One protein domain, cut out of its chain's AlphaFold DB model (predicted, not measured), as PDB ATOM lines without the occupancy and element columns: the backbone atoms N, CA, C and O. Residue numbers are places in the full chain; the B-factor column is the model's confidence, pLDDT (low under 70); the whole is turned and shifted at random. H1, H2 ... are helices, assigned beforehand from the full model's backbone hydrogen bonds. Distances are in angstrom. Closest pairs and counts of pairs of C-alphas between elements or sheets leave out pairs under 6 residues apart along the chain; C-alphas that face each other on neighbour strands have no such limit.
ATOM      1  N   SER A  33     130.009 140.462  95.286       97.81
ATOM      2  CA  SER A  33     129.414 140.033  94.025       97.81
ATOM      3  C   SER A  33     127.998 140.576  93.831       97.81
ATOM      4  O   SER A  33     127.679 141.051  92.746       97.81
ATOM      5  N   LEU A  34     127.164 140.609  94.874       97.69
ATOM      6  CA  LEU A  34     125.836 141.229  94.825       97.69
ATOM      7  C   LEU A  34     125.939 142.724  94.507       97.69
ATOM      8  O   LEU A  34     125.194 143.266  93.693       97.69
ATOM      9  N   HIS A  35     126.913 143.390  95.117       97.38
ATOM     10  CA  HIS A  35     127.191 144.794  94.876       97.38
ATOM     11  C   HIS A  35     127.671 145.071  93.439       97.38
ATOM     12  O   HIS A  35     127.310 146.101  92.864       97.38
ATOM     13  N   ARG A  36     128.456 144.167  92.841       97.44
ATOM     14  CA  ARG A  36     128.844 144.213  91.420       97.44
ATOM     15  C   ARG A  36     127.649 143.958  90.506       97.44
ATOM     16  O   ARG A  36     127.376 144.770  89.630       97.44
ATOM     17  N   TYR A  37     126.893 142.898  90.773       97.31
ATOM     18  CA  TYR A  37     125.700 142.511  90.022       97.31
ATOM     19  C   TYR A  37     124.680 143.654  89.915       97.31
ATOM     20  O   TYR A  37     124.207 143.964  88.820       97.31
ATOM     21  N   ASN A  38     124.413 144.346  91.028       96.62
ATOM     22  CA  ASN A  38     123.477 145.474  91.084       96.62
ATOM     23  C   ASN A  38     123.912 146.696  90.257       96.62
ATOM     24  O   ASN A  38     123.117 147.611  90.063       96.62
ATOM     25  N   ARG A  39     125.160 146.741  89.774       97.25
ATOM     26  CA  ARG A  39     125.649 147.793  88.871       97.25
ATOM     27  C   ARG A  39     125.616 147.413  87.402       97.25
ATOM     28  O   ARG A  39     125.784 148.290  86.562       97.25
ATOM     29  N   ILE A  40     125.434 146.135  87.089       96.06
ATOM     30  CA  ILE A  40     125.294 145.683  85.708       96.06
ATOM     31  C   ILE A  40     123.871 146.042  85.261       96.06
ATOM     32  O   ILE A  40     122.934 145.602  85.927       96.06
ATOM     33  N   PRO A  41     123.666 146.811  84.179       96.00
ATOM     34  CA  PRO A  41     122.327 147.113  83.678       96.00
ATOM     35  C   PRO A  41     121.532 145.852  83.325       96.00
ATOM     36  O   PRO A  41     122.087 144.859  82.856       96.00
ATOM     37  N   GLU A  42     120.207 145.894  83.485       93.69
ATOM     38  CA  GLU A  42     119.328 144.780  83.087       93.69
ATOM     39  C   GLU A  42     119.392 144.477  81.584       93.69
ATOM     40  O   GLU A  42     119.160 143.346  81.167       93.69
ATOM     41  N   THR A  43     119.770 145.464  80.772       95.56
ATOM     42  CA  THR A  43     119.936 145.329  79.321       95.56
ATOM     43  C   THR A  43     121.140 144.479  78.914       95.56
ATOM     44  O   THR A  43     121.167 143.993  77.789       95.56
ATOM     45  N   GLU A  44     122.110 144.255  79.811       94.00
ATOM     46  CA  GLU A  44     123.323 143.457  79.544       94.00
ATOM     47  C   GLU A  44     123.057 141.943  79.489       94.00
ATOM     48  O   GLU A  44     123.954 141.150  79.196       94.00
ATOM     49  N   GLY A  45     121.825 141.516  79.781       95.31
ATOM     50  CA  GLY A  45     121.382 140.143  79.583       95.31
ATOM     51  C   GLY A  45     120.475 139.629  80.691       95.31
ATOM     52  O   GLY A  45     120.088 140.332  81.623       95.31
ATOM     53  N   THR A  46     120.153 138.343  80.600       96.00
ATOM     54  CA  THR A  46     119.363 137.644  81.619       96.00
ATOM     55  C   THR A  46     120.056 137.673  82.984       96.00
ATOM     56  O   THR A  46     121.281 137.786  83.077       96.00
ATOM     57  N   VAL A  47     119.284 137.473  84.059       95.50
ATOM     58  CA  VAL A  47     119.813 137.336  85.431       95.50
ATOM     59  C   VAL A  47     120.995 136.359  85.475       95.50
ATOM     60  O   VAL A  47     122.052 136.690  86.005       95.50
ATOM     61  N   LYS A  48     120.858 135.191  84.833       95.62
ATOM     62  CA  LYS A  48     121.902 134.159  84.789       95.62
ATOM     63  C   LYS A  48     123.171 134.627  84.076       95.62
ATOM     64  O   LYS A  48     124.269 134.340  84.550       95.62
ATOM     65  N   GLN A  49     123.041 135.336  82.955       97.00
ATOM     66  CA  GLN A  49     124.193 135.878  82.227       97.00
ATOM     67  C   GLN A  49     124.927 136.928  83.061       97.00
ATOM     68  O   GLN A  49     126.142 136.845  83.200       97.00
ATOM     69  N   ARG A  50     124.198 137.856  83.686       97.69
ATOM     70  CA  ARG A  50     124.786 138.908  84.529       97.69
ATOM     71  C   ARG A  50     125.467 138.342  85.782       97.69
ATOM     72  O   ARG A  50     126.551 138.784  86.139       97.69
ATOM     73  N   VAL A  51     124.889 137.320  86.418       97.75
ATOM     74  CA  VAL A  51     125.539 136.602  87.534       97.75
ATOM     75  C   VAL A  51     126.785 135.844  87.067       97.75
ATOM     76  O   VAL A  51     127.794 135.844  87.766       97.75
ATOM     77  N   THR A  52     126.743 135.244  85.873       97.50
ATOM     78  CA  THR A  52     127.904 134.559  85.279       97.50
ATOM     79  C   THR A  52     129.061 135.529  85.052       97.50
ATOM     80  O   THR A  52     130.177 135.216  85.446       97.50
ATOM     81  N   GLN A  53     128.784 136.731  84.533       97.50
ATOM     82  CA  GLN A  53     129.797 137.781  84.372       97.50
ATOM     83  C   GLN A  53     130.507 138.091  85.697       97.50
ATOM     84  O   GLN A  53     131.729 138.071  85.742       97.50
ATOM     85  N   VAL A  54     129.761 138.293  86.791       97.75
ATOM     86  CA  VAL A  54     130.350 138.560  88.118       97.75
ATOM     87  C   VAL A  54     131.124 137.358  88.664       97.75
ATOM     88  O   VAL A  54     132.180 137.516  89.269       97.75
ATOM     89  N   ARG A  55     130.610 136.138  88.481       97.81
ATOM     90  CA  ARG A  55     131.282 134.907  88.922       97.81
ATOM     91  C   ARG A  55     132.629 134.727  88.223       97.81
ATOM     92  O   ARG A  55     133.582 134.255  88.843       97.81
ATOM     93  N   ASP A  56     132.708 135.104  86.956       97.56
ATOM     94  CA  ASP A  56     133.918 134.967  86.157       97.56
ATOM     95  C   ASP A  56     135.000 136.003  86.553       97.56
ATOM     96  O   ASP A  56     136.148 135.842  86.155       97.56
ATOM     97  N   GLU A  57     134.691 136.978  87.427       96.88
ATOM     98  CA  GLU A  57     135.665 137.896  88.055       96.88
ATOM     99  C   GLU A  57     136.444 137.250  89.223       96.88
ATOM    100  O   GLU A  57     137.458 137.788  89.669       96.88
ATOM    101  N   ILE A  58     136.000 136.098  89.754       97.62
ATOM    102  CA  ILE A  58     136.628 135.440  90.922       97.62
ATOM    103  C   ILE A  58     138.140 135.186  90.745       97.62
ATOM    104  O   ILE A  58     138.865 135.376  91.723       97.62
ATOM    105  N   PRO A  59     138.646 134.726  89.582       96.69
ATOM    106  CA  PRO A  59     140.082 134.568  89.367       96.69
ATOM    107  C   PRO A  59     140.858 135.867  89.605       96.69
ATOM    108  O   PRO A  59     141.809 135.846  90.378       96.69
ATOM    109  N   ASP A  60     140.395 136.990  89.053       96.94
ATOM    110  CA  ASP A  60     141.048 138.297  89.203       96.94
ATOM    111  C   ASP A  60     140.957 138.815  90.647       96.94
ATOM    112  O   ASP A  60     141.870 139.463  91.160       96.94
ATOM    113  N   LEU A  61     139.868 138.496  91.359       96.62
ATOM    114  CA  LEU A  61     139.735 138.836  92.779       96.62
ATOM    115  C   LEU A  61     140.806 138.159  93.645       96.62
ATOM    116  O   LEU A  61     141.206 138.731  94.657       96.62
ATOM    117  N   LYS A  62     141.294 136.971  93.265       96.38
ATOM    118  CA  LYS A  62     142.314 136.243  94.040       96.38
ATOM    119  C   LYS A  62     143.679 136.926  94.038       96.38
ATOM    120  O   LYS A  62     144.452 136.679  94.963       96.38
ATOM    121  N   ASP A  63     143.954 137.792  93.063       95.94
ATOM    122  CA  ASP A  63     145.228 138.510  92.977       95.94
ATOM    123  C   ASP A  63     145.420 139.490  94.140       95.94
ATOM    124  O   ASP A  63     146.539 139.686  94.613       95.94
ATOM    125  N   TRP A  64     144.331 140.084  94.643       95.00
ATOM    126  CA  TRP A  64     144.373 141.036  95.758       95.00
ATOM    127  C   TRP A  64     143.650 140.542  97.018       95.00
ATOM    128  O   TRP A  64     143.995 140.965  98.121       95.00
ATOM    129  N   TRP A  65     142.695 139.617  96.889       97.25
ATOM    130  CA  TRP A  65     142.015 138.961  98.002       97.25
ATOM    131  C   TRP A  65     142.496 137.516  98.157       97.25
ATOM    132  O   TRP A  65     141.822 136.543  97.811       97.25
ATOM    133  N   THR A  66     143.695 137.383  98.714       96.12
ATOM    134  CA  THR A  66     144.424 136.110  98.803       96.12
ATOM    135  C   THR A  66     143.711 135.042  99.636       96.12
ATOM    136  O   THR A  66     143.879 133.852  99.367       96.12
ATOM    137  N   ASP A  67     142.852 135.433 100.582       96.81
ATOM    138  CA  ASP A  67     142.018 134.509 101.364       96.81
ATOM    139  C   ASP A  67     141.155 133.596 100.483       96.81
ATOM    140  O   ASP A  67     140.964 132.419 100.800       96.81
ATOM    141  N   LEU A  68     140.685 134.095  99.334       97.19
ATOM    142  CA  LEU A  68     139.880 133.320  98.386       97.19
ATOM    143  C   LEU A  68     140.648 132.119  97.810       97.19
ATOM    144  O   LEU A  68     140.037 131.136  97.391       97.19
ATOM    145  N   THR A  69     141.980 132.148  97.807       95.94
ATOM    146  CA  THR A  69     142.815 131.030  97.337       95.94
ATOM    147  C   THR A  69     142.782 129.836  98.297       95.94
ATOM    148  O   THR A  69     142.986 128.700  97.868       95.94
ATOM    149  N   ASN A  70     142.439 130.049  99.570       95.12
ATOM    150  CA  ASN A  70     142.332 128.981 100.570       95.12
ATOM    151  C   ASN A  70     140.960 128.277 100.570       95.12
ATOM    152  O   ASN A  70     140.741 127.323 101.328       95.12
ATOM    153  N   ILE A  71     140.029 128.720  99.721       94.75
ATOM    154  CA  ILE A  71     138.676 128.173  99.596       94.75
ATOM    155  C   ILE A  71     138.530 127.499  98.230       94.75
ATOM    156  O   ILE A  71     139.009 127.988  97.208       94.75
ATOM    157  N   TYR A  72     137.849 126.350  98.198       93.62
ATOM    158  CA  TYR A  72     137.587 125.646  96.944       93.62
ATOM    159  C   TYR A  72     136.802 126.537  95.978       93.62
ATOM    160  O   TYR A  72     135.756 127.075  96.338       93.62
ATOM    161  N   SER A  73     137.264 126.634  94.727       94.62
ATOM    162  CA  SER A  73     136.628 127.476  93.706       94.62
ATOM    163  C   SER A  73     135.146 127.153  93.507       94.62
ATOM    164  O   SER A  73     134.361 128.063  93.275       94.62
ATOM    165  N   THR A  74     134.745 125.889  93.662       95.44
ATOM    166  CA  THR A  74     133.334 125.481  93.589       95.44
ATOM    167  C   THR A  74     132.486 126.136  94.677       95.44
ATOM    168  O   THR A  74     131.378 126.568  94.390       95.44
ATOM    169  N   VAL A  75     133.002 126.285  95.900       96.25
ATOM    170  CA  VAL A  75     132.295 126.966  96.998       96.25
ATOM    171  C   VAL A  75     132.122 128.452  96.685       96.25
ATOM    172  O   VAL A  75     131.033 128.990  96.860       96.25
ATOM    173  N   LEU A  76     133.172 129.103  96.174       97.94
ATOM    174  CA  LEU A  76     133.123 130.518  95.793       97.94
ATOM    175  C   LEU A  76     132.128 130.761  94.653       97.94
ATOM    176  O   LEU A  76     131.284 131.647  94.741       97.94
ATOM    177  N   GLN A  77     132.192 129.938  93.605       97.62
ATOM    178  CA  GLN A  77     131.302 130.031  92.449       97.62
ATOM    179  C   GLN A  77     129.842 129.793  92.839       97.62
ATOM    180  O   GLN A  77     128.984 130.584  92.459       97.62
ATOM    181  N   GLN A  78     129.564 128.763  93.646       96.81
ATOM    182  CA  GLN A  78     128.212 128.485  94.133       96.81
ATOM    183  C   GLN A  78     127.656 129.636  94.974       96.81
ATOM    184  O   GLN A  78     126.485 129.977  94.835       96.81
ATOM    185  N   ALA A  79     128.481 130.270  95.813       97.06
ATOM    186  CA  ALA A  79     128.045 131.431  96.580       97.06
ATOM    187  C   ALA A  79     127.605 132.584  95.664       97.06
ATOM    188  O   ALA A  79     126.539 133.150  95.875       97.06
ATOM    189  N   VAL A  80     128.368 132.892  94.611       97.75
ATOM    190  CA  VAL A  80     127.984 133.936  93.643       97.75
ATOM    191  C   VAL A  80     126.731 133.545  92.854       97.75
ATOM    192  O   VAL A  80     125.846 134.373  92.648       97.75
ATOM    193  N   GLU A  81     126.605 132.279  92.458       96.81
ATOM    194  CA  GLU A  81     125.444 131.780  91.710       96.81
ATOM    195  C   GLU A  81     124.125 131.888  92.490       96.81
ATOM    196  O   GLU A  81     123.080 132.104  91.873       96.81
ATOM    197  N   GLN A  82     124.157 131.843  93.829       96.56
ATOM    198  CA  GLN A  82     122.964 132.043  94.667       96.56
ATOM    199  C   GLN A  82     122.306 133.419  94.496       96.56
ATOM    200  O   GLN A  82     121.127 133.572  94.813       96.56
ATOM    201  N   ILE A  83     123.012 134.419  93.960       96.31
ATOM    202  CA  ILE A  83     122.415 135.724  93.637       96.31
ATOM    203  C   ILE A  83     121.243 135.552  92.659       96.31
ATOM    204  O   ILE A  83     120.228 136.232  92.793       96.31
ATOM    205  N   ALA A  84     121.340 134.603  91.719       93.62
ATOM    206  CA  ALA A  84     120.285 134.342  90.744       93.62
ATOM    207  C   ALA A  84     119.014 133.737  91.362       93.62
ATOM    208  O   ALA A  84     117.959 133.794  90.735       93.62
ATOM    209  N   THR A  85     119.108 133.131  92.550       89.25
ATOM    210  CA  THR A  85     117.992 132.430  93.206       89.25
ATOM    211  C   THR A  85     117.440 133.165  94.421       89.25
ATOM    212  O   THR A  85     116.273 132.989  94.741       89.25
ATOM    213  N   ASN A  86     118.252 133.980  95.100       79.94
ATOM    214  CA  ASN A  86     117.850 134.677  96.328       79.94
ATOM    215  C   ASN A  86     117.136 136.019  96.074       79.94
ATOM    216  O   ASN A  86     116.593 136.594  97.013       79.94
ATOM    217  N   GLY A  87     117.186 136.544  94.844       58.41
ATOM    218  CA  GLY A  87     116.603 137.839  94.464       58.41
ATOM    219  C   GLY A  87     115.305 137.771  93.648       58.41
ATOM    220  O   GLY A  87     114.828 138.826  93.237       58.41
ATOM    221  N   CYS A  88     114.770 136.570  93.392       41.75
ATOM    222  CA  CYS A  88     113.510 136.349  92.671       41.75
ATOM    223  C   CYS A  88     112.347 136.052  93.620       41.75
ATOM    224  O   CYS A  88     112.575 135.347  94.628       41.75
TER     225      CYS A  88
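This is residues 33 to 88 of the 88 residues of the protein "Putative transposase" of Halorientalis persicus (UniProt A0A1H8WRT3). This is an elongated body of six helices in which the backbone goes out along H2 and H3, turns round at H4 and folds back along H5 and H6, with the little helix H1 packed on H2. H2, H5 and H6 make one part, with H5 and H6 both on H2, while H3 and H4 make the far end, and the loop of residues 38 to 46 lies toward the opposite end. The printed part has 56 residues, with H1 to H6 in chain order and no named strand, and the class is all helix. The whole is compact, with a radius of gyration of the C-alphas of 11.5 A, and it spans 33 by 19 by 15 A.

Find C-alpha 33 at (129.414, 140.033, 94.025), where H1 begins and runs over residues 33 to 37. Go on to C-alpha 47 at (119.813, 137.336, 85.431), where H2, residues 47 to 55, starts its 12.2 A. H3 follows over residues 58 to 64, 10.7 A long, and then H4 over residues 66 to 70. From C-alpha 73 you come to H5, residues 73 to 81, 12.1 A long. H6, residues 83 to 86, ends at C-alpha 86 at (117.850, 134.677, 96.328).

Begin with H2, the hub, which touches three helices. It touches H1, and their closest C-alphas, of Ser 33 and Val 54, are 6.2 A apart. It touches H5, closest at the C-alphas of Arg 55 and Val 80, 5.8 A; the two run opposite ways at a steep tilt of 37 degrees, only just past shallow. It touches H6, closest at the C-alphas of Val 47 and Ala 84, 6.1 A. Farther out, H3 and H4 touch only at the corner, and only just, with 3 pairs of C-alphas within 8 A; the closest are those of Lys 62 and Leu 68, 5.8 A. H3 is close to H5 but not clearly touching, with the C-alphas of Ile 58 and Gln 77 at 7.7 A. H1 and H4 are apart, and so are H3 and H6. In the backbones of H1, H2 and H5, every O i to N i+4 pair is within hydrogen-bond range. H3 has 1 of 3 such pairs and 4 of 4 O i to N i+3 pairs within range, H4 has 0 of 1 and 2 of 2, and H6 is too short for an O i to N i+4 pair.

The two C-alphas farthest apart, those of Thr 43 and Asn 70, are 34.9 A from each other. The printed part has no cut and no long link; H1 to H2 is a short link of 9 residues, and the other links are tight. The mean pLDDT of the printed part is 94.4, and residues 87 to 88, of which 88 is the chain's last, are under 70.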